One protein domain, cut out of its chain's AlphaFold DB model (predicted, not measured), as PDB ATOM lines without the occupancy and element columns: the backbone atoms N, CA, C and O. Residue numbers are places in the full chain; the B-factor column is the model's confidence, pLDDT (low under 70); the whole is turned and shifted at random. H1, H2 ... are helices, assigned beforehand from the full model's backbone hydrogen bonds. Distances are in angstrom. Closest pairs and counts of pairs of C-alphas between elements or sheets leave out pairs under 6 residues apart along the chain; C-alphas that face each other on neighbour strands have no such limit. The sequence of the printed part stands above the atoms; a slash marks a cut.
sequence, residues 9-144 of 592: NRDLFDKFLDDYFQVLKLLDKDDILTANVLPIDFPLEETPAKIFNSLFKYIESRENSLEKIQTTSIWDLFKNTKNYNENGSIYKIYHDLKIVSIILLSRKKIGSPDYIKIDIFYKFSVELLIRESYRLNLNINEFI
ATOM      1  N   ASN A   9     -16.654  35.839  27.782       68.50
ATOM      2  CA  ASN A   9     -15.528  36.774  27.753       68.50
ATOM      3  C   ASN A   9     -14.674  36.745  29.037       68.50
ATOM      4  O   ASN A   9     -13.499  37.093  28.964       68.50
ATOM      5  N   ARG A  10     -15.219  36.322  30.189       72.94
ATOM      6  CA  ARG A  10     -14.441  36.125  31.428       72.94
ATOM      7  C   ARG A  10     -13.626  34.839  31.361       72.94
ATOM      8  O   ARG A  10     -12.418  34.898  31.537       72.94
ATOM      9  N   ASP A  11     -14.242  33.731  30.954       79.94
ATOM     10  CA  ASP A  11     -13.554  32.443  30.780       79.94
ATOM     11  C   ASP A  11     -12.414  32.507  29.739       79.94
ATOM     12  O   ASP A  11     -11.482  31.703  29.783       79.94
ATOM     13  N   LEU A  12     -12.499  33.430  28.772       81.94
ATOM     14  CA  LEU A  12     -11.427  33.742  27.818       81.94
ATOM     15  C   LEU A  12     -10.362  34.679  28.409       81.94
ATOM     16  O   LEU A  12      -9.183  34.517  28.099       81.94
ATOM     17  N   PHE A  13     -10.757  35.639  29.246       82.50
ATOM     18  CA  PHE A  13      -9.840  36.572  29.903       82.50
ATOM     19  C   PHE A  13      -8.981  35.886  30.970       82.50
ATOM     20  O   PHE A  13      -7.769  36.080  30.971       82.50
ATOM     21  N   ASP A  14      -9.569  35.036  31.816       84.69
ATOM     22  CA  ASP A  14      -8.835  34.305  32.855       84.69
ATOM     23  C   ASP A  14      -7.781  33.370  32.231       84.69
ATOM     24  O   ASP A  14      -6.618  33.394  32.630       84.69
ATOM     25  N   LYS A  15      -8.135  32.648  31.154       88.25
ATOM     26  CA  LYS A  15      -7.178  31.842  30.368       88.25
ATOM     27  C   LYS A  15      -6.074  32.690  29.742       88.25
ATOM     28  O   LYS A  15      -4.915  32.294  29.772       88.25
ATOM     29  N   PHE A  16      -6.420  33.859  29.196       89.00
ATOM     30  CA  PHE A  16      -5.427  34.795  28.674       89.00
ATOM     31  C   PHE A  16      -4.464  35.275  29.769       89.00
ATOM     32  O   PHE A  16      -3.271  35.376  29.496       89.00
ATOM     33  N   LEU A  17      -4.935  35.539  30.994       87.94
ATOM     34  CA  LEU A  17      -4.059  35.908  32.109       87.94
ATOM     35  C   LEU A  17      -3.121  34.761  32.504       87.94
ATOM     36  O   LEU A  17      -1.924  35.007  32.655       87.94
ATOM     37  N   ASP A  18      -3.632  33.532  32.620       89.50
ATOM     38  CA  ASP A  18      -2.815  32.344  32.904       89.50
ATOM     39  C   ASP A  18      -1.727  32.139  31.831       89.50
ATOM     40  O   ASP A  18      -0.538  32.060  32.162       89.50
ATOM     41  N   ASP A  19      -2.104  32.144  30.545       91.62
ATOM     42  CA  ASP A  19      -1.176  32.020  29.411       91.62
ATOM     43  C   ASP A  19      -0.148  33.172  29.386       91.62
ATOM     44  O   ASP A  19       1.053  32.946  29.199       91.62
ATOM     45  N   TYR A  20      -0.590  34.417  29.609       91.56
ATOM     46  CA  TYR A  20       0.264  35.609  29.612       91.56
ATOM     47  C   TYR A  20       1.306  35.554  30.735       91.56
ATOM     48  O   TYR A  20       2.503  35.708  30.474       91.56
ATOM     49  N   PHE A  21       0.890  35.273  31.973       90.69
ATOM     50  CA  PHE A  21       1.815  35.158  33.100       90.69
ATOM     51  C   PHE A  21       2.708  33.911  33.006       90.69
ATOM     52  O   PHE A  21       3.864  33.970  33.440       90.69
ATOM     53  N   GLN A  22       2.253  32.822  32.375       92.31
ATOM     54  CA  GLN A  22       3.113  31.685  32.034       92.31
ATOM     55  C   GLN A  22       4.200  32.074  31.017       92.31
ATOM     56  O   GLN A  22       5.367  31.727  31.218       92.31
ATOM     57  N   VAL A  23       3.858  32.824  29.962       93.81
ATOM     58  CA  VAL A  23       4.831  33.328  28.976       93.81
ATOM     59  C   VAL A  23       5.823  34.298  29.620       93.81
ATOM     60  O   VAL A  23       7.030  34.119  29.447       93.81
ATOM     61  N   LEU A  24       5.357  35.277  30.406       91.88
ATOM     62  CA  LEU A  24       6.256  36.220  31.081       91.88
ATOM     63  C   LEU A  24       7.221  35.503  32.038       91.88
ATOM     64  O   LEU A  24       8.413  35.798  32.027       91.88
ATOM     65  N   LYS A  25       6.751  34.505  32.797       90.88
ATOM     66  CA  LYS A  25       7.591  33.706  33.705       90.88
ATOM     67  C   LYS A  25       8.679  32.889  32.991       90.88
ATOM     68  O   LYS A  25       9.711  32.604  33.590       90.88
ATOM     69  N   LEU A  26       8.475  32.498  31.731       91.62
ATOM     70  CA  LEU A  26       9.501  31.813  30.926       91.62
ATOM     71  C   LEU A  26      10.544  32.781  30.335       91.62
ATOM     72  O   LEU A  26      11.622  32.348  29.914       91.62
ATOM     73  N   LEU A  27      10.229  34.076  30.293       90.38
ATOM     74  CA  LEU A  27      11.097  35.140  29.783       90.38
ATOM     75  C   LEU A  27      11.854  35.872  30.894       90.38
ATOM     76  O   LEU A  27      12.966  36.345  30.650       90.38
ATOM     77  N   ASP A  28      11.277  35.946  32.092       88.19
ATOM     78  CA  ASP A  28      11.864  36.600  33.255       88.19
ATOM     79  C   ASP A  28      13.057  35.804  33.812       88.19
ATOM     80  O   ASP A  28      12.913  34.827  34.546       88.19
ATOM     81  N   LYS A  29      14.260  36.224  33.412       81.31
ATOM     82  CA  LYS A  29      15.550  35.641  33.822       81.31
ATOM     83  C   LYS A  29      16.295  36.494  34.847       81.31
ATOM     84  O   LYS A  29      17.394  36.118  35.249       81.31
ATOM     85  N   ASP A  30      15.730  37.641  35.216       77.56
ATOM     86  CA  ASP A  30      16.354  38.655  36.070       77.56
ATOM     87  C   ASP A  30      15.448  39.037  37.260       77.56
ATOM     88  O   ASP A  30      15.643  40.085  37.877       77.56
ATOM     89  N   ASP A  31      14.480  38.167  37.581       84.00
ATOM     90  CA  ASP A  31      13.545  38.246  38.712       84.00
ATOM     91  C   ASP A  31      12.687  39.531  38.750       84.00
ATOM     92  O   ASP A  31      12.380  40.081  39.809       84.00
ATOM     93  N   ILE A  32      12.271  40.032  37.584       83.56
ATOM     94  CA  ILE A  32      11.491  41.272  37.432       83.56
ATOM     95  C   ILE A  32      10.070  41.123  38.003       83.56
ATOM     96  O   ILE A  32       9.563  42.045  38.645       83.56
ATOM     97  N   LEU A  33       9.422  39.974  37.801       82.25
ATOM     98  CA  LEU A  33       8.061  39.679  38.278       82.25
ATOM     99  C   LEU A  33       8.024  39.308  39.765       82.25
ATOM    100  O   LEU A  33       7.010  39.527  40.434       82.25
ATOM    101  N   THR A  34       9.112  38.710  40.253       83.62
ATOM    102  CA  THR A  34       9.330  38.218  41.623       83.62
ATOM    103  C   THR A  34       9.955  39.280  42.540       83.62
ATOM    104  O   THR A  34       9.919  39.133  43.763       83.62
ATOM    105  N   ALA A  35      10.471  40.382  41.988       82.19
ATOM    106  CA  ALA A  35      11.010  41.510  42.740       82.19
ATOM    107  C   ALA A  35       9.945  42.175  43.636       82.19
ATOM    108  O   ALA A  35       9.016  42.823  43.154       82.19
ATOM    109  N   ASN A  36      10.129  42.090  44.961       82.38
ATOM    110  CA  ASN A  36       9.294  42.767  45.964       82.38
ATOM    111  C   ASN A  36       9.554  44.285  45.985       82.38
ATOM    112  O   ASN A  36      10.254  44.814  46.856       82.38
ATOM    113  N   VAL A  37       9.040  44.983  44.973       83.12
ATOM    114  CA  VAL A  37       9.391  46.373  44.633       83.12
ATOM    115  C   VAL A  37       8.164  47.264  44.409       83.12
ATOM    116  O   VAL A  37       8.281  48.481  44.550       83.12
ATOM    117  N   LEU A  38       6.997  46.689  44.115       84.31
ATOM    118  CA  LEU A  38       5.755  47.433  43.901       84.31
ATOM    119  C   LEU A  38       5.149  47.853  45.256       84.31
ATOM    120  O   LEU A  38       4.929  46.974  46.087       84.31
ATOM    121  N   PRO A  39       4.876  49.145  45.524       85.00
ATOM    122  CA  PRO A  39       4.216  49.558  46.763       85.00
ATOM    123  C   PRO A  39       2.737  49.146  46.772       85.00
ATOM    124  O   PRO A  39       2.027  49.415  45.805       85.00
ATOM    125  N   ILE A  40       2.258  48.551  47.870       81.00
ATOM    126  CA  ILE A  40       0.860  48.077  47.978       81.00
ATOM    127  C   ILE A  40      -0.141  49.241  47.885       81.00
ATOM    128  O   ILE A  40      -1.163  49.134  47.212       81.00
ATOM    129  N   ASP A  41       0.169  50.360  48.544       80.69
ATOM    130  CA  ASP A  41      -0.762  51.482  48.728       80.69
ATOM    131  C   ASP A  41      -0.700  52.528  47.597       80.69
ATOM    132  O   ASP A  41      -1.182  53.650  47.772       80.69
ATOM    133  N   PHE A  42      -0.026  52.239  46.477       82.56
ATOM    134  CA  PHE A  42       0.105  53.214  45.393       82.56
ATOM    135  C   PHE A  42      -1.219  53.326  44.606       82.56
ATOM    136  O   PHE A  42      -1.729  52.308  44.133       82.56
ATOM    137  N   PRO A  43      -1.807  54.531  44.459       81.38
ATOM    138  CA  PRO A  43      -3.088  54.700  43.779       81.38
ATOM    139  C   PRO A  43      -2.979  54.410  42.277       81.38
ATOM    140  O   PRO A  43      -1.969  54.710  41.645       81.38
ATOM    141  N   LEU A  44      -4.050  53.870  41.688       82.75
ATOM    142  CA  LEU A  44      -4.132  53.648  40.244       82.75
ATOM    143  C   LEU A  44      -4.292  54.990  39.511       82.75
ATOM    144  O   LEU A  44      -5.324  55.648  39.622       82.75
ATOM    145  N   GLU A  45      -3.272  55.393  38.757       84.31
ATOM    146  CA  GLU A  45      -3.242  56.668  38.026       84.31
ATOM    147  C   GLU A  45      -3.961  56.586  36.668       84.31
ATOM    148  O   GLU A  45      -3.456  55.934  35.758       84.31
ATOM    149  N   GLU A  46      -5.064  57.324  36.471       80.56
ATOM    150  CA  GLU A  46      -5.878  57.371  35.224       80.56
ATOM    151  C   GLU A  46      -5.127  57.833  33.953       80.56
ATOM    152  O   GLU A  46      -5.691  57.886  32.856       80.56
ATOM    153  N   THR A  47      -3.880  58.299  34.081       84.75
ATOM    154  CA  THR A  47      -3.118  58.841  32.949       84.75
ATOM    155  C   THR A  47      -1.705  58.255  32.894       84.75
ATOM    156  O   THR A  47      -0.855  58.640  33.701       84.75
ATOM    157  N   PRO A  48      -1.383  57.391  31.907       85.06
ATOM    158  CA  PRO A  48      -0.141  56.614  31.916       85.06
ATOM    159  C   PRO A  48       1.134  57.457  31.785       85.06
ATOM    160  O   PRO A  48       2.222  56.992  32.127       85.06
ATOM    161  N   ALA A  49       1.017  58.701  31.316       84.19
ATOM    162  CA  ALA A  49       2.108  59.673  31.273       84.19
ATOM    163  C   ALA A  49       2.462  60.265  32.654       84.19
ATOM    164  O   ALA A  49       3.588  60.717  32.845       84.19
ATOM    165  N   LYS A  50       1.541  60.264  33.631       88.00
ATOM    166  CA  LYS A  50       1.784  60.846  34.966       88.00
ATOM    167  C   LYS A  50       2.361  59.862  35.981       88.00
ATOM    168  O   LYS A  50       2.946  60.326  36.951       88.00
ATOM    169  N   ILE A  51       2.266  58.550  35.729       89.06
ATOM    170  CA  ILE A  51       2.731  57.471  36.625       89.06
ATOM    171  C   ILE A  51       4.121  57.761  37.218       89.06
ATOM    172  O   ILE A  51       4.299  57.626  38.422       89.06
ATOM    173  N   PHE A  52       5.084  58.220  36.407       88.44
ATOM    174  CA  PHE A  52       6.423  58.598  36.881       88.44
ATOM    175  C   PHE A  52       6.359  59.741  37.911       88.44
ATOM    176  O   PHE A  52       6.762  59.570  39.057       88.44
ATOM    177  N   ASN A  53       5.769  60.882  37.546       89.94
ATOM    178  CA  ASN A  53       5.646  62.054  38.423       89.94
ATOM    179  C   ASN A  53       4.870  61.765  39.722       89.94
ATOM    180  O   ASN A  53       5.205  62.310  40.773       89.94
ATOM    181  N   SER A  54       3.842  60.916  39.667       89.69
ATOM    182  CA  SER A  54       3.078  60.510  40.851       89.69
ATOM    183  C   SER A  54       3.846  59.523  41.733       89.69
ATOM    184  O   SER A  54       3.798  59.645  42.955       89.69
ATOM    185  N   LEU A  55       4.624  58.609  41.142       88.81
ATOM    186  CA  LEU A  55       5.528  57.719  41.873       88.81
ATOM    187  C   LEU A  55       6.617  58.503  42.619       88.81
ATOM    188  O   LEU A  55       6.870  58.215  43.786       88.81
ATOM    189  N   PHE A  56       7.205  59.532  42.000       86.31
ATOM    190  CA  PHE A  56       8.169  60.408  42.676       86.31
ATOM    191  C   PHE A  56       7.533  61.163  43.852       86.31
ATOM    192  O   PHE A  56       8.047  61.074  44.961       86.31
ATOM    193  N   LYS A  57       6.357  61.781  43.675       88.75
ATOM    194  CA  LYS A  57       5.625  62.438  44.783       88.75
ATOM    195  C   LYS A  57       5.237  61.478  45.914       88.75
ATOM    196  O   LYS A  57       5.228  61.860  47.085       88.75
ATOM    197  N   TYR A  58       4.894  60.235  45.583       87.75
ATOM    198  CA  TYR A  58       4.593  59.194  46.567       87.75
ATOM    199  C   TYR A  58       5.844  58.800  47.367       87.75
ATOM    200  O   TYR A  58       5.770  58.655  48.586       87.75
ATOM    201  N   ILE A  59       6.999  58.688  46.702       85.94
ATOM    202  CA  ILE A  59       8.284  58.439  47.364       85.94
ATOM    203  C   ILE A  59       8.666  59.637  48.244       85.94
ATOM    204  O   ILE A  59       8.905  59.434  49.425       85.94
ATOM    205  N   GLU A  60       8.629  60.871  47.735       86.62
ATOM    206  CA  GLU A  60       8.947  62.091  48.502       86.62
ATOM    207  C   GLU A  60       8.058  62.255  49.749       86.62
ATOM    208  O   GLU A  60       8.553  62.529  50.843       86.62
ATOM    209  N   SER A  61       6.740  62.060  49.621       85.38
ATOM    210  CA  SER A  61       5.810  62.182  50.758       85.38
ATOM    211  C   SER A  61       6.001  61.085  51.810       85.38
ATOM    212  O   SER A  61       5.870  61.360  53.007       85.38
ATOM    213  N   ARG A  62       6.362  59.862  51.397       79.38
ATOM    214  CA  ARG A  62       6.683  58.774  52.329       79.38
ATOM    215  C   ARG A  62       8.118  58.793  52.852       79.38
ATOM    216  O   ARG A  62       8.313  58.351  53.966       79.38
ATOM    217  N   GLU A  63       9.106  59.356  52.163       74.50
ATOM    218  CA  GLU A  63      10.476  59.479  52.696       74.50
ATOM    219  C   GLU A  63      10.540  60.462  53.881       74.50
ATOM    220  O   GLU A  63      11.299  60.263  54.826       74.50
ATOM    221  N   ASN A  64       9.651  61.462  53.894       67.75
ATOM    222  CA  ASN A  64       9.428  62.351  55.040       67.75
ATOM    223  C   ASN A  64       8.656  61.689  56.208       67.75
ATOM    224  O   ASN A  64       8.511  62.299  57.269       67.75
ATOM    225  N   SER A  65       8.158  60.459  56.038       66.50
ATOM    226  CA  SER A  65       7.343  59.729  57.018       66.50
ATOM    227  C   SER A  65       8.046  58.424  57.404       66.50
ATOM    228  O   SER A  65       8.216  57.546  56.573       66.50
ATOM    229  N   LEU A  66       8.442  58.242  58.669       55.62
ATOM    230  CA  LEU A  66       9.329  57.141  59.118       55.62
ATOM    231  C   LEU A  66       8.766  55.696  58.997       55.62
ATOM    232  O   LEU A  66       9.353  54.747  59.524       55.62
ATOM    233  N   GLU A  67       7.647  55.505  58.303       66.94
ATOM    234  CA  GLU A  67       7.027  54.214  58.023       66.94
ATOM    235  C   GLU A  67       7.690  53.523  56.821       66.94
ATOM    236  O   GLU A  67       7.820  54.081  55.732       66.94
ATOM    237  N   LYS A  68       8.086  52.257  56.991       70.38
ATOM    238  CA  LYS A  68       8.656  51.468  55.891       70.38
ATOM    239  C   LYS A  68       7.576  51.155  54.856       70.38
ATOM    240  O   LYS A  68       6.608  50.467  55.171       70.38
ATOM    241  N   ILE A  69       7.789  51.597  53.615       74.88
ATOM    242  CA  ILE A  69       6.926  51.278  52.469       74.88
ATOM    243  C   ILE A  69       6.789  49.752  52.349       74.88
ATOM    244  O   ILE A  69       7.782  49.051  52.158       74.88
ATOM    245  N   GLN A  70       5.558  49.245  52.453       80.12
ATOM    246  CA  GLN A  70       5.263  47.833  52.220       80.12
ATOM    247  C   GLN A  70       5.301  47.548  50.715       80.12
ATOM    248  O   GLN A  70       4.610  48.220  49.943       80.12
ATOM    249  N   THR A  71       6.100  46.563  50.301       84.38
ATOM    250  CA  THR A  71       6.245  46.173  48.894       84.38
ATOM    251  C   THR A  71       5.853  44.722  48.638       84.38
ATOM    252  O   THR A  71       6.018  43.849  49.489       84.38
ATOM    253  N   THR A  72       5.358  44.470  47.429       85.06
ATOM    254  CA  THR A  72       4.978  43.154  46.901       85.06
ATOM    255  C   THR A  72       5.609  42.909  45.532       85.06
ATOM    256  O   THR A  72       6.178  43.813  44.907       85.06
ATOM    257  N   SER A  73       5.530  41.661  45.075       87.00
ATOM    258  CA  SER A  73       5.861  41.252  43.712       87.00
ATOM    259  C   SER A  73       4.601  41.208  42.837       87.00
ATOM    260  O   SER A  73       3.491  40.981  43.331       87.00
ATOM    261  N   ILE A  74       4.760  41.383  41.520       85.75
ATOM    262  CA  ILE A  74       3.650  41.232  40.558       85.75
ATOM    263  C   ILE A  74       3.151  39.778  40.573       85.75
ATOM    264  O   ILE A  74       1.948  39.520  40.521       85.75
ATOM    265  N   TRP A  75       4.071  38.819  40.717       86.00
ATOM    266  CA  TRP A  75       3.760  37.391  40.771       86.00
ATOM    267  C   TRP A  75       2.885  37.004  41.977       86.00
ATOM    268  O   TRP A  75       1.988  36.169  41.852       86.00
ATOM    269  N   ASP A  76       3.091  37.627  43.140       86.00
ATOM    270  CA  ASP A  76       2.259  37.372  44.320       86.00
ATOM    271  C   ASP A  76       0.926  38.135  44.273       86.00
ATOM    272  O   ASP A  76      -0.067  37.638  44.808       86.00
ATOM    273  N   LEU A  77       0.835  39.274  43.573       83.38
ATOM    274  CA  LEU A  77      -0.464  39.873  43.234       83.38
ATOM    275  C   LEU A  77      -1.272  38.993  42.269       83.38
ATOM    276  O   LEU A  77      -2.482  38.876  42.445       83.38
ATOM    277  N   PHE A  78      -0.615  38.341  41.302       83.94
ATOM    278  CA  PHE A  78      -1.260  37.404  40.376       83.94
ATOM    279  C   PHE A  78      -1.791  36.153  41.096       83.94
ATOM    280  O   PHE A  78      -2.965  35.821  40.945       83.94
ATOM    281  N   LYS A  79      -0.987  35.510  41.958       82.88
ATOM    282  CA  LYS A  79      -1.453  34.391  42.809       82.88
ATOM    283  C   LYS A  79      -2.654  34.761  43.683       82.88
ATOM    284  O   LYS A  79      -3.532  33.932  43.907       82.88
ATOM    285  N   ASN A  80      -2.683  35.988  44.202       76.62
ATOM    286  CA  ASN A  80      -3.807  36.528  44.965       76.62
ATOM    287  C   ASN A  80      -4.897  37.050  44.003       76.62
ATOM    288  O   ASN A  80      -5.288  38.217  44.063       76.62
ATOM    289  N   THR A  81      -5.369  36.154  43.123       61.34
ATOM    290  CA  THR A  81      -6.122  36.389  41.867       61.34
ATOM    291  C   THR A  81      -7.232  37.438  41.929       61.34
ATOM    292  O   THR A  81      -7.446  38.178  40.969       61.34
ATOM    293  N   LYS A  82      -7.891  37.584  43.083       58.84
ATOM    294  CA  LYS A  82      -8.835  38.674  43.387       58.84
ATOM    295  C   LYS A  82      -8.361  40.049  42.905       58.84
ATOM    296  O   LYS A  82      -9.130  40.785  42.297       58.84
ATOM    297  N   ASN A  83      -7.085  40.375  43.122       61.53
ATOM    298  CA  ASN A  83      -6.540  41.712  42.877       61.53
ATOM    299  C   ASN A  83      -6.499  42.144  41.402       61.53
ATOM    300  O   ASN A  83      -6.393  43.350  41.149       61.53
ATOM    301  N   TYR A  84      -6.586  41.211  40.450       69.69
ATOM    302  CA  TYR A  84      -6.750  41.520  39.025       69.69
ATOM    303  C   TYR A  84      -8.162  41.175  38.526       69.69
ATOM    304  O   TYR A  84      -8.709  41.922  37.715       69.69
ATOM    305  N   ASN A  85      -8.800  40.134  39.068       62.34
ATOM    306  CA  ASN A  85     -10.102  39.660  38.595       62.34
ATOM    307  C   ASN A  85     -11.287  40.511  39.095       62.34
ATOM    308  O   ASN A  85     -12.256  40.685  38.358       62.34
ATOM    309  N   GLU A  86     -11.225  41.081  40.306       55.31
ATOM    310  CA  GLU A  86     -12.327  41.886  40.871       55.31
ATOM    311  C   GLU A  86     -12.425  43.281  40.213       55.31
ATOM    312  O   GLU A  86     -13.530  43.774  39.995       55.31
ATOM    313  N   ASN A  87     -11.292  43.869  39.795       51.97
ATOM    314  CA  ASN A  87     -11.243  45.159  39.080       51.97
ATOM    315  C   ASN A  87     -11.040  45.037  37.553       51.97
ATOM    316  O   ASN A  87     -11.096  46.046  36.854       51.97
ATOM    317  N   GLY A  88     -10.796  43.829  37.024       57.25
ATOM    318  CA  GLY A  88     -10.942  43.443  35.610       57.25
ATOM    319  C   GLY A  88     -10.132  44.204  34.547       57.25
ATOM    320  O   GLY A  88     -10.370  44.007  33.357       57.25
ATOM    321  N   SER A  89      -9.215  45.097  34.931       73.38
ATOM    322  CA  SER A  89      -8.585  46.040  34.003       73.38
ATOM    323  C   SER A  89      -7.141  45.674  33.671       73.38
ATOM    324  O   SER A  89      -6.244  45.757  34.513       73.38
ATOM    325  N   ILE A  90      -6.904  45.384  32.389       85.06
ATOM    326  CA  ILE A  90      -5.575  45.222  31.773       85.06
ATOM    327  C   ILE A  90      -4.668  46.429  32.050       85.06
ATOM    328  O   ILE A  90      -3.452  46.278  32.179       85.06
ATOM    329  N   TYR A  91      -5.253  47.622  32.207       86.56
ATOM    330  CA  TYR A  91      -4.505  48.822  32.557       86.56
ATOM    331  C   TYR A  91      -3.764  48.691  33.895       86.56
ATOM    332  O   TYR A  91      -2.639  49.171  34.000       86.56
ATOM    333  N   LYS A  92      -4.323  47.978  34.886       87.19
ATOM    334  CA  LYS A  92      -3.634  47.733  36.162       87.19
ATOM    335  C   LYS A  92      -2.362  46.899  35.960       87.19
ATOM    336  O   LYS A  92      -1.318  47.243  36.492       87.19
ATOM    337  N   ILE A  93      -2.418  45.859  35.125       88.81
ATOM    338  CA  ILE A  93      -1.247  45.027  34.797       88.81
ATOM    339  C   ILE A  93      -0.173  45.872  34.090       88.81
ATOM    340  O   ILE A  93       0.995  45.823  34.466       88.81
ATOM    341  N   TYR A  94      -0.568  46.705  33.118       90.88
ATOM    342  CA  TYR A  94       0.333  47.660  32.457       90.88
ATOM    343  C   TYR A  94       0.978  48.653  33.444       90.88
ATOM    344  O   TYR A  94       2.186  48.890  33.397       90.88
ATOM    345  N   HIS A  95       0.170  49.230  34.331       89.81
ATOM    346  CA  HIS A  95       0.564  50.203  35.347       89.81
ATOM    347  C   HIS A  95       1.592  49.612  36.322       89.81
ATOM    348  O   HIS A  95       2.670  50.182  36.504       89.81
ATOM    349  N   ASP A  96       1.308  48.428  36.864       89.62
ATOM    350  CA  ASP A  96       2.165  47.733  37.824       89.62
ATOM    351  C   ASP A  96       3.496  47.299  37.169       89.62
ATOM    352  O   ASP A  96       4.572  47.546  37.723       89.62
ATOM    353  N   LEU A  97       3.448  46.762  35.937       91.50
ATOM    354  CA  LEU A  97       4.638  46.472  35.118       91.50
ATOM    355  C   LEU A  97       5.490  47.726  34.875       91.50
ATOM    356  O   LEU A  97       6.720  47.668  34.972       91.50
ATOM    357  N   LYS A  98       4.859  48.866  34.568       92.00
ATOM    358  CA  LYS A  98       5.559  50.134  34.323       92.00
ATOM    359  C   LYS A  98       6.229  50.669  35.588       92.00
ATOM    360  O   LYS A  98       7.385  51.085  35.511       92.00
ATOM    361  N   ILE A  99       5.557  50.621  36.740       91.56
ATOM    362  CA  ILE A  99       6.119  51.058  38.030       91.56
ATOM    363  C   ILE A  99       7.340  50.212  38.402       91.56
ATOM    364  O   ILE A  99       8.409  50.770  38.666       91.56
ATOM    365  N   VAL A 100       7.226  48.879  38.364       92.31
ATOM    366  CA  VAL A 100       8.356  47.987  38.675       92.31
ATOM    367  C   VAL A 100       9.518  48.221  37.707       92.31
ATOM    368  O   VAL A 100      10.661  48.351  38.147       92.31
ATOM    369  N   SER A 101       9.237  48.390  36.411       92.94
ATOM    370  CA  SER A 101      10.268  48.693  35.408       92.94
ATOM    371  C   SER A 101      10.988  50.018  35.691       92.94
ATOM    372  O   SER A 101      12.217  50.043  35.690       92.94
ATOM    373  N   ILE A 102      10.267  51.100  36.015       92.88
ATOM    374  CA  ILE A 102      10.862  52.401  36.384       92.88
ATOM    375  C   ILE A 102      11.782  52.262  37.611       92.88
ATOM    376  O   ILE A 102      12.913  52.759  37.596       92.88
ATOM    377  N   ILE A 103      11.340  51.559  38.662       91.69
ATOM    378  CA  ILE A 103      12.121  51.407  39.902       91.69
ATOM    379  C   ILE A 103      13.354  50.509  39.690       91.69
ATOM    380  O   ILE A 103      14.404  50.744  40.293       91.69
ATOM    381  N   LEU A 104      13.278  49.494  38.825       91.94
ATOM    382  CA  LEU A 104      14.436  48.657  38.496       91.94
ATOM    383  C   LEU A 104      15.432  49.381  37.569       91.94
ATOM    384  O   LEU A 104      16.640  49.302  37.801       91.94
ATOM    385  N   LEU A 105      14.958  50.145  36.578       93.25
ATOM    386  CA  LEU A 105      15.809  50.933  35.675       93.25
ATOM    387  C   LEU A 105      16.548  52.066  36.404       93.25
ATOM    388  O   LEU A 105      17.724  52.307  36.115       93.25
ATOM    389  N   SER A 106      15.910  52.732  37.375       91.44
ATOM    390  CA  SER A 106      16.541  53.802  38.164       91.44
ATOM    391  C   SER A 106      17.660  53.281  39.080       91.44
ATOM    392  O   SER A 106      18.704  53.925  39.200       91.44
ATOM    393  N   ARG A 107      17.503  52.073  39.643       91.94
ATOM    394  CA  ARG A 107      18.535  51.373  40.439       91.94
ATOM    395  C   ARG A 107      19.743  50.911  39.614       91.94
ATOM    396  O   ARG A 107      20.823  50.719  40.173       91.94
ATOM    397  N   LYS A 108      19.583  50.696  38.305       93.31
ATOM    398  CA  LYS A 108      20.662  50.266  37.398       93.31
ATOM    399  C   LYS A 108      21.311  51.469  36.695       93.31
ATOM    400  O   LYS A 108      20.734  52.552  36.574       93.31
ATOM    401  N   LYS A 109      22.545  51.273  36.214       91.50
ATOM    402  CA  LYS A 109      23.256  52.262  35.384       91.50
ATOM    403  C   LYS A 109      22.752  52.181  33.940       91.50
ATOM    404  O   LYS A 109      22.603  51.076  33.415       91.50
ATOM    405  N   ILE A 110      22.535  53.333  33.306       90.50
ATOM    406  CA  ILE A 110      22.137  53.439  31.891       90.50
ATOM    407  C   ILE A 110      23.143  52.663  31.025       90.50
ATOM    408  O   ILE A 110      24.351  52.776  31.236       90.50
ATOM    409  N   GLY A 111      22.651  51.842  30.093       86.94
ATOM    410  CA  GLY A 111      23.490  51.025  29.204       86.94
ATOM    411  C   GLY A 111      24.195  49.826  29.860       86.94
ATOM    412  O   GLY A 111      24.974  49.147  29.196       86.94
ATOM    413  N   SER A 112      23.943  49.524  31.140       93.12
ATOM    414  CA  SER A 112      24.362  48.236  31.721       93.12
ATOM    415  C   SER A 112      23.551  47.074  31.116       93.12
ATOM    416  O   SER A 112      22.398  47.287  30.734       93.12
ATOM    417  N   PRO A 113      24.096  45.842  31.026       93.44
ATOM    418  CA  PRO A 113      23.379  44.722  30.411       93.44
ATOM    419  C   PRO A 113      22.028  44.467  31.091       93.44
ATOM    420  O   PRO A 113      21.023  44.346  30.405       93.44
ATOM    421  N   ASP A 114      21.979  44.488  32.424       93.44
ATOM    422  CA  ASP A 114      20.743  44.332  33.200       93.44
ATOM    423  C   ASP A 114      19.698  45.407  32.858       93.44
ATOM    424  O   ASP A 114      18.529  45.092  32.674       93.44
ATOM    425  N   TYR A 115      20.117  46.672  32.732       93.94
ATOM    426  CA  TYR A 115      19.241  47.784  32.340       93.94
ATOM    427  C   TYR A 115      18.633  47.548  30.951       93.94
ATOM    428  O   TYR A 115      17.434  47.736  30.759       93.94
ATOM    429  N   ILE A 116      19.445  47.074  30.000       93.44
ATOM    430  CA  ILE A 116      19.001  46.747  28.638       93.44
ATOM    431  C   ILE A 116      18.025  45.559  28.653       93.44
ATOM    432  O   ILE A 116      17.012  45.600  27.957       93.44
ATOM    433  N   LYS A 117      18.269  44.524  29.472       94.00
ATOM    434  CA  LYS A 117      17.327  43.402  29.633       94.00
ATOM    435  C   LYS A 117      15.981  43.853  30.208       94.00
ATOM    436  O   LYS A 117      14.954  43.444  29.679       94.00
ATOM    437  N   ILE A 118      15.975  44.700  31.243       94.31
ATOM    438  CA  ILE A 118      14.743  45.227  31.860       94.31
ATOM    439  C   ILE A 118      13.940  46.051  30.840       94.31
ATOM    440  O   ILE A 118      12.730  45.873  30.723       94.31
ATOM    441  N   ASP A 119      14.607  46.902  30.055       93.88
ATOM    442  CA  ASP A 119      13.978  47.682  28.979       93.88
ATOM    443  C   ASP A 119      13.380  46.786  27.873       93.88
ATOM    444  O   ASP A 119      12.242  47.002  27.452       93.88
ATOM    445  N   ILE A 120      14.093  45.733  27.453       94.25
ATOM    446  CA  ILE A 120      13.590  44.731  26.494       94.25
ATOM    447  C   ILE A 120      12.397  43.956  27.075       94.25
ATOM    448  O   ILE A 120      11.395  43.779  26.382       94.25
ATOM    449  N   PHE A 121      12.477  43.518  28.336       95.00
ATOM    450  CA  PHE A 121      11.403  42.789  29.014       95.00
ATOM    451  C   PHE A 121      10.137  43.643  29.131       95.00
ATOM    452  O   PHE A 121       9.053  43.168  28.793       95.00
ATOM    453  N   TYR A 122      10.263  44.911  29.536       94.38
ATOM    454  CA  TYR A 122       9.140  45.849  29.584       94.38
ATOM    455  C   TYR A 122       8.509  46.038  28.198       94.38
ATOM    456  O   TYR A 122       7.298  45.867  28.048       94.38
ATOM    457  N   LYS A 123       9.324  46.325  27.170       94.19
ATOM    458  CA  LYS A 123       8.851  46.520  25.789       94.19
ATOM    459  C   LYS A 123       8.097  45.296  25.269       94.19
ATOM    460  O   LYS A 123       6.971  45.444  24.804       94.19
ATOM    461  N   PHE A 124       8.662  44.098  25.428       95.56
ATOM    462  CA  PHE A 124       8.000  42.849  25.050       95.56
ATOM    463  C   PHE A 124       6.688  42.632  25.820       95.56
ATOM    464  O   PHE A 124       5.657  42.339  25.216       95.56
ATOM    465  N   SER A 125       6.711  42.795  27.148       94.12
ATOM    466  CA  SER A 125       5.553  42.526  28.010       94.12
ATOM    467  C   SER A 125       4.371  43.429  27.669       94.12
ATOM    468  O   SER A 125       3.233  42.959  27.626       94.12
ATOM    469  N   VAL A 126       4.639  44.708  27.384       92.56
ATOM    470  CA  VAL A 126       3.626  45.697  26.988       92.56
ATOM    471  C   VAL A 126       3.159  45.493  25.544       92.56
ATOM    472  O   VAL A 126       1.958  45.582  25.291       92.56
ATOM    473  N   GLU A 127       4.052  45.167  24.604       92.94
ATOM    474  CA  GLU A 127       3.669  44.853  23.218       92.94
ATOM    475  C   GLU A 127       2.730  43.638  23.160       92.94
ATOM    476  O   GLU A 127       1.691  43.689  22.498       92.94
ATOM    477  N   LEU A 128       3.056  42.569  23.896       94.25
ATOM    478  CA  LEU A 128       2.227  41.367  24.000       94.25
ATOM    479  C   LEU A 128       0.863  41.676  24.638       94.25
ATOM    480  O   LEU A 128      -0.166  41.261  24.104       94.25
ATOM    481  N   LEU A 129       0.853  42.445  25.734       91.62
ATOM    482  CA  LEU A 129      -0.367  42.854  26.436       91.62
ATOM    483  C   LEU A 129      -1.319  43.625  25.506       91.62
ATOM    484  O   LEU A 129      -2.498  43.290  25.427       91.62
ATOM    485  N   ILE A 130      -0.802  44.623  24.778       89.75
ATOM    486  CA  ILE A 130      -1.588  45.473  23.868       89.75
ATOM    487  C   ILE A 130      -2.065  44.688  22.634       89.75
ATOM    488  O   ILE A 130      -3.199  44.869  22.183       89.75
ATOM    489  N   ARG A 131      -1.225  43.797  22.085       91.00
ATOM    490  CA  ARG A 131      -1.578  42.958  20.929       91.00
ATOM    491  C   ARG A 131      -2.754  42.037  21.246       91.00
ATOM    492  O   ARG A 131      -3.741  42.028  20.508       91.00
ATOM    493  N   GLU A 132      -2.672  41.294  22.346       89.12
ATOM    494  CA  GLU A 132      -3.725  40.346  22.711       89.12
ATOM    495  C   GLU A 132      -4.956  41.047  23.310       89.12
ATOM    496  O   GLU A 132      -6.077  40.620  23.031       89.12
ATOM    497  N   SER A 133      -4.810  42.185  24.009       86.69
ATOM    498  CA  SER A 133      -5.975  42.981  24.429       86.69
ATOM    499  C   SER A 133      -6.790  43.462  23.227       86.69
ATOM    500  O   SER A 133      -8.017  43.369  23.240       86.69
ATOM    501  N   TYR A 134      -6.126  43.923  22.159       86.25
ATOM    502  CA  TYR A 134      -6.802  44.335  20.927       86.25
ATOM    503  C   TYR A 134      -7.484  43.148  20.230       86.25
ATOM    504  O   TYR A 134      -8.645  43.249  19.838       86.25
ATOM    505  N   ARG A 135      -6.812  41.991  20.155       87.94
ATOM    506  CA  ARG A 135      -7.371  40.739  19.608       87.94
ATOM    507  C   ARG A 135      -8.630  40.272  20.355       87.94
ATOM    508  O   ARG A 135      -9.572  39.795  19.725       87.94
ATOM    509  N   LEU A 136      -8.663  40.439  21.678       83.75
ATOM    510  CA  LEU A 136      -9.813  40.132  22.535       83.75
ATOM    511  C   LEU A 136     -10.868  41.261  22.577       83.75
ATOM    512  O   LEU A 136     -11.890  41.114  23.243       83.75
ATOM    513  N   ASN A 137     -10.663  42.367  21.846       80.88
ATOM    514  CA  ASN A 137     -11.495  43.583  21.857       80.88
ATOM    515  C   ASN A 137     -11.633  44.234  23.254       80.88
ATOM    516  O   ASN A 137     -12.629  44.894  23.563       80.88
ATOM    517  N   LEU A 138     -10.622  44.061  24.107       77.31
ATOM    518  CA  LEU A 138     -10.558  44.618  25.455       77.31
ATOM    519  C   LEU A 138      -9.985  46.042  25.386       77.31
ATOM    520  O   LEU A 138      -8.776  46.260  25.312       77.31
ATOM    521  N   ASN A 139     -10.893  47.018  25.371       68.81
ATOM    522  CA  ASN A 139     -10.596  48.438  25.173       68.81
ATOM    523  C   ASN A 139      -9.762  49.057  26.311       68.81
ATOM    524  O   ASN A 139     -10.310  49.523  27.313       68.81
ATOM    525  N   ILE A 140      -8.447  49.195  26.107       66.88
ATOM    526  CA  ILE A 140      -7.588  50.060  26.935       66.88
ATOM    527  C   ILE A 140      -7.765  51.529  26.495       66.88
ATOM    528  O   ILE A 140      -6.881  52.144  25.895       66.88
ATOM    529  N   ASN A 141      -8.950  52.089  26.760       58.44
ATOM    530  CA  ASN A 141      -9.391  53.405  26.265       58.44
ATOM    531  C   ASN A 141      -8.454  54.578  26.625       58.44
ATOM    532  O   ASN A 141      -8.461  55.603  25.946       58.44
ATOM    533  N   GLU A 142      -7.641  54.449  27.674       55.53
ATOM    534  CA  GLU A 142      -6.758  55.514  28.167       55.53
ATOM    535  C   GLU A 142      -5.547  55.782  27.261       55.53
ATOM    536  O   GLU A 142      -5.088  56.923  27.201       55.53
ATOM    537  N   PHE A 143      -5.091  54.801  26.469       52.38
ATOM    538  CA  PHE A 143      -4.087  55.043  25.419       52.38
ATOM    539  C   PHE A 143      -4.658  55.798  24.208       52.38
ATOM    540  O   PHE A 143      -3.910  56.418  23.457       52.38
ATOM    541  N   ILE A 144      -5.978  55.744  23.998       52.88
ATOM    542  CA  ILE A 144      -6.636  56.175  22.751       52.88
ATOM    543  C   ILE A 144      -7.076  57.652  22.817       52.88
ATOM    544  O   ILE A 144      -7.568  58.209  21.837       52.88
TER     545      ILE A 144
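What this domain is: This is residues 9 to 144 of the 592 residues of an uncharacterized protein of Pachysolen tannophilus NRRL Y-2460 (UniProt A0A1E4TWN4). Three long helices, H1, H5 and H6, run nearly in line with one another: H5 and H6 form a helical hairpin, and H1 sets itself beside H6, making a loose three-cornered group. The short helix H3 covers the side where H1 and H5 stand apart, near H1 and close to H5; H2 packs by its residues 51 to 55 on H5, and residues 60 to 68, of which 60 to 63 belong to H2, stick out. The printed part has 136 residues with seven named helices, H1 to H7 in order along the chain, and no named strand; the class is all helix. The whole is compact, with a radius of gyration of the C-alphas of 15.1 A and spans of 45 by 32 by 30 A.

Where its parts are: H1, residues 9 to 27, starts at C-alpha 9 (-15.528, 36.774, 27.753) and is 26.8 A long. H2, residues 51 to 63, is 18.0 A long. H3 is residues 74 to 79 and H4 is residues 82 to 85. H5, residues 90 to 107, starts at C-alpha 90 (-5.575, 45.222, 31.773) and is 26.3 A long. H6, residues 113 to 135, is the longest helix at 32.8 A. H7, residues 141 to 144, ends at C-alpha 144 (-6.636, 56.175, 22.751).

How they stand to each other: H1 and H6 only just touch, with 3 pairs of C-alphas within 8 A, by residues 20 to 27 and 121 to 129 alone; the closest C-alphas are those of Leu 24 and Ser 125, 7.0 A apart, at a shallow tilt of 19 degrees, opposite ways. H1 and H5 are apart, and H1 and H3 are near each other. H2 touches H5 with residues 51 to 55 alone, at a steep tilt of 61 degrees, the same way; the closest C-alphas, of Ile 51 and Ile 99, are 7.4 A apart. H3 and H5 are close but not clearly touching, the closest C-alphas being those of Ile 74 and Asp 96, 7.2 A apart. H3 and H4 touch only at the corner, and only just, with 3 pairs of C-alphas within 8 A; the closest, of Leu 77 and Asn 83, are 6.4 A apart. The hairpin H5 and H6 touch at a shallow tilt of 8 degrees, opposite ways, with the closest C-alphas, of Leu 105 and Tyr 115, 5.7 A apart. H7 touches no helix. The helix packing is mostly aligned, but only just: 2 of 3 pairs are at a shallow tilt. Every O i to N i+4 pair is within hydrogen-bond range in H2, H3, H5 and H6, and 14 of 15 are in H1; H4 and H7 are too short for such a pair.

The domain as a whole: The C-alphas of Leu 66 and Arg 135, the two farthest apart, are 45.9 A apart. The printed part has no cut. The link from H1 to H2, 23 residues, is long; its residues 38 to 39 pair antiparallel with residues 71 to 72. Mean pLDDT of the printed part is 83.6; it is under 70 at residue 9 and residues 64 to 67, 81 to 88 and 139 to 144.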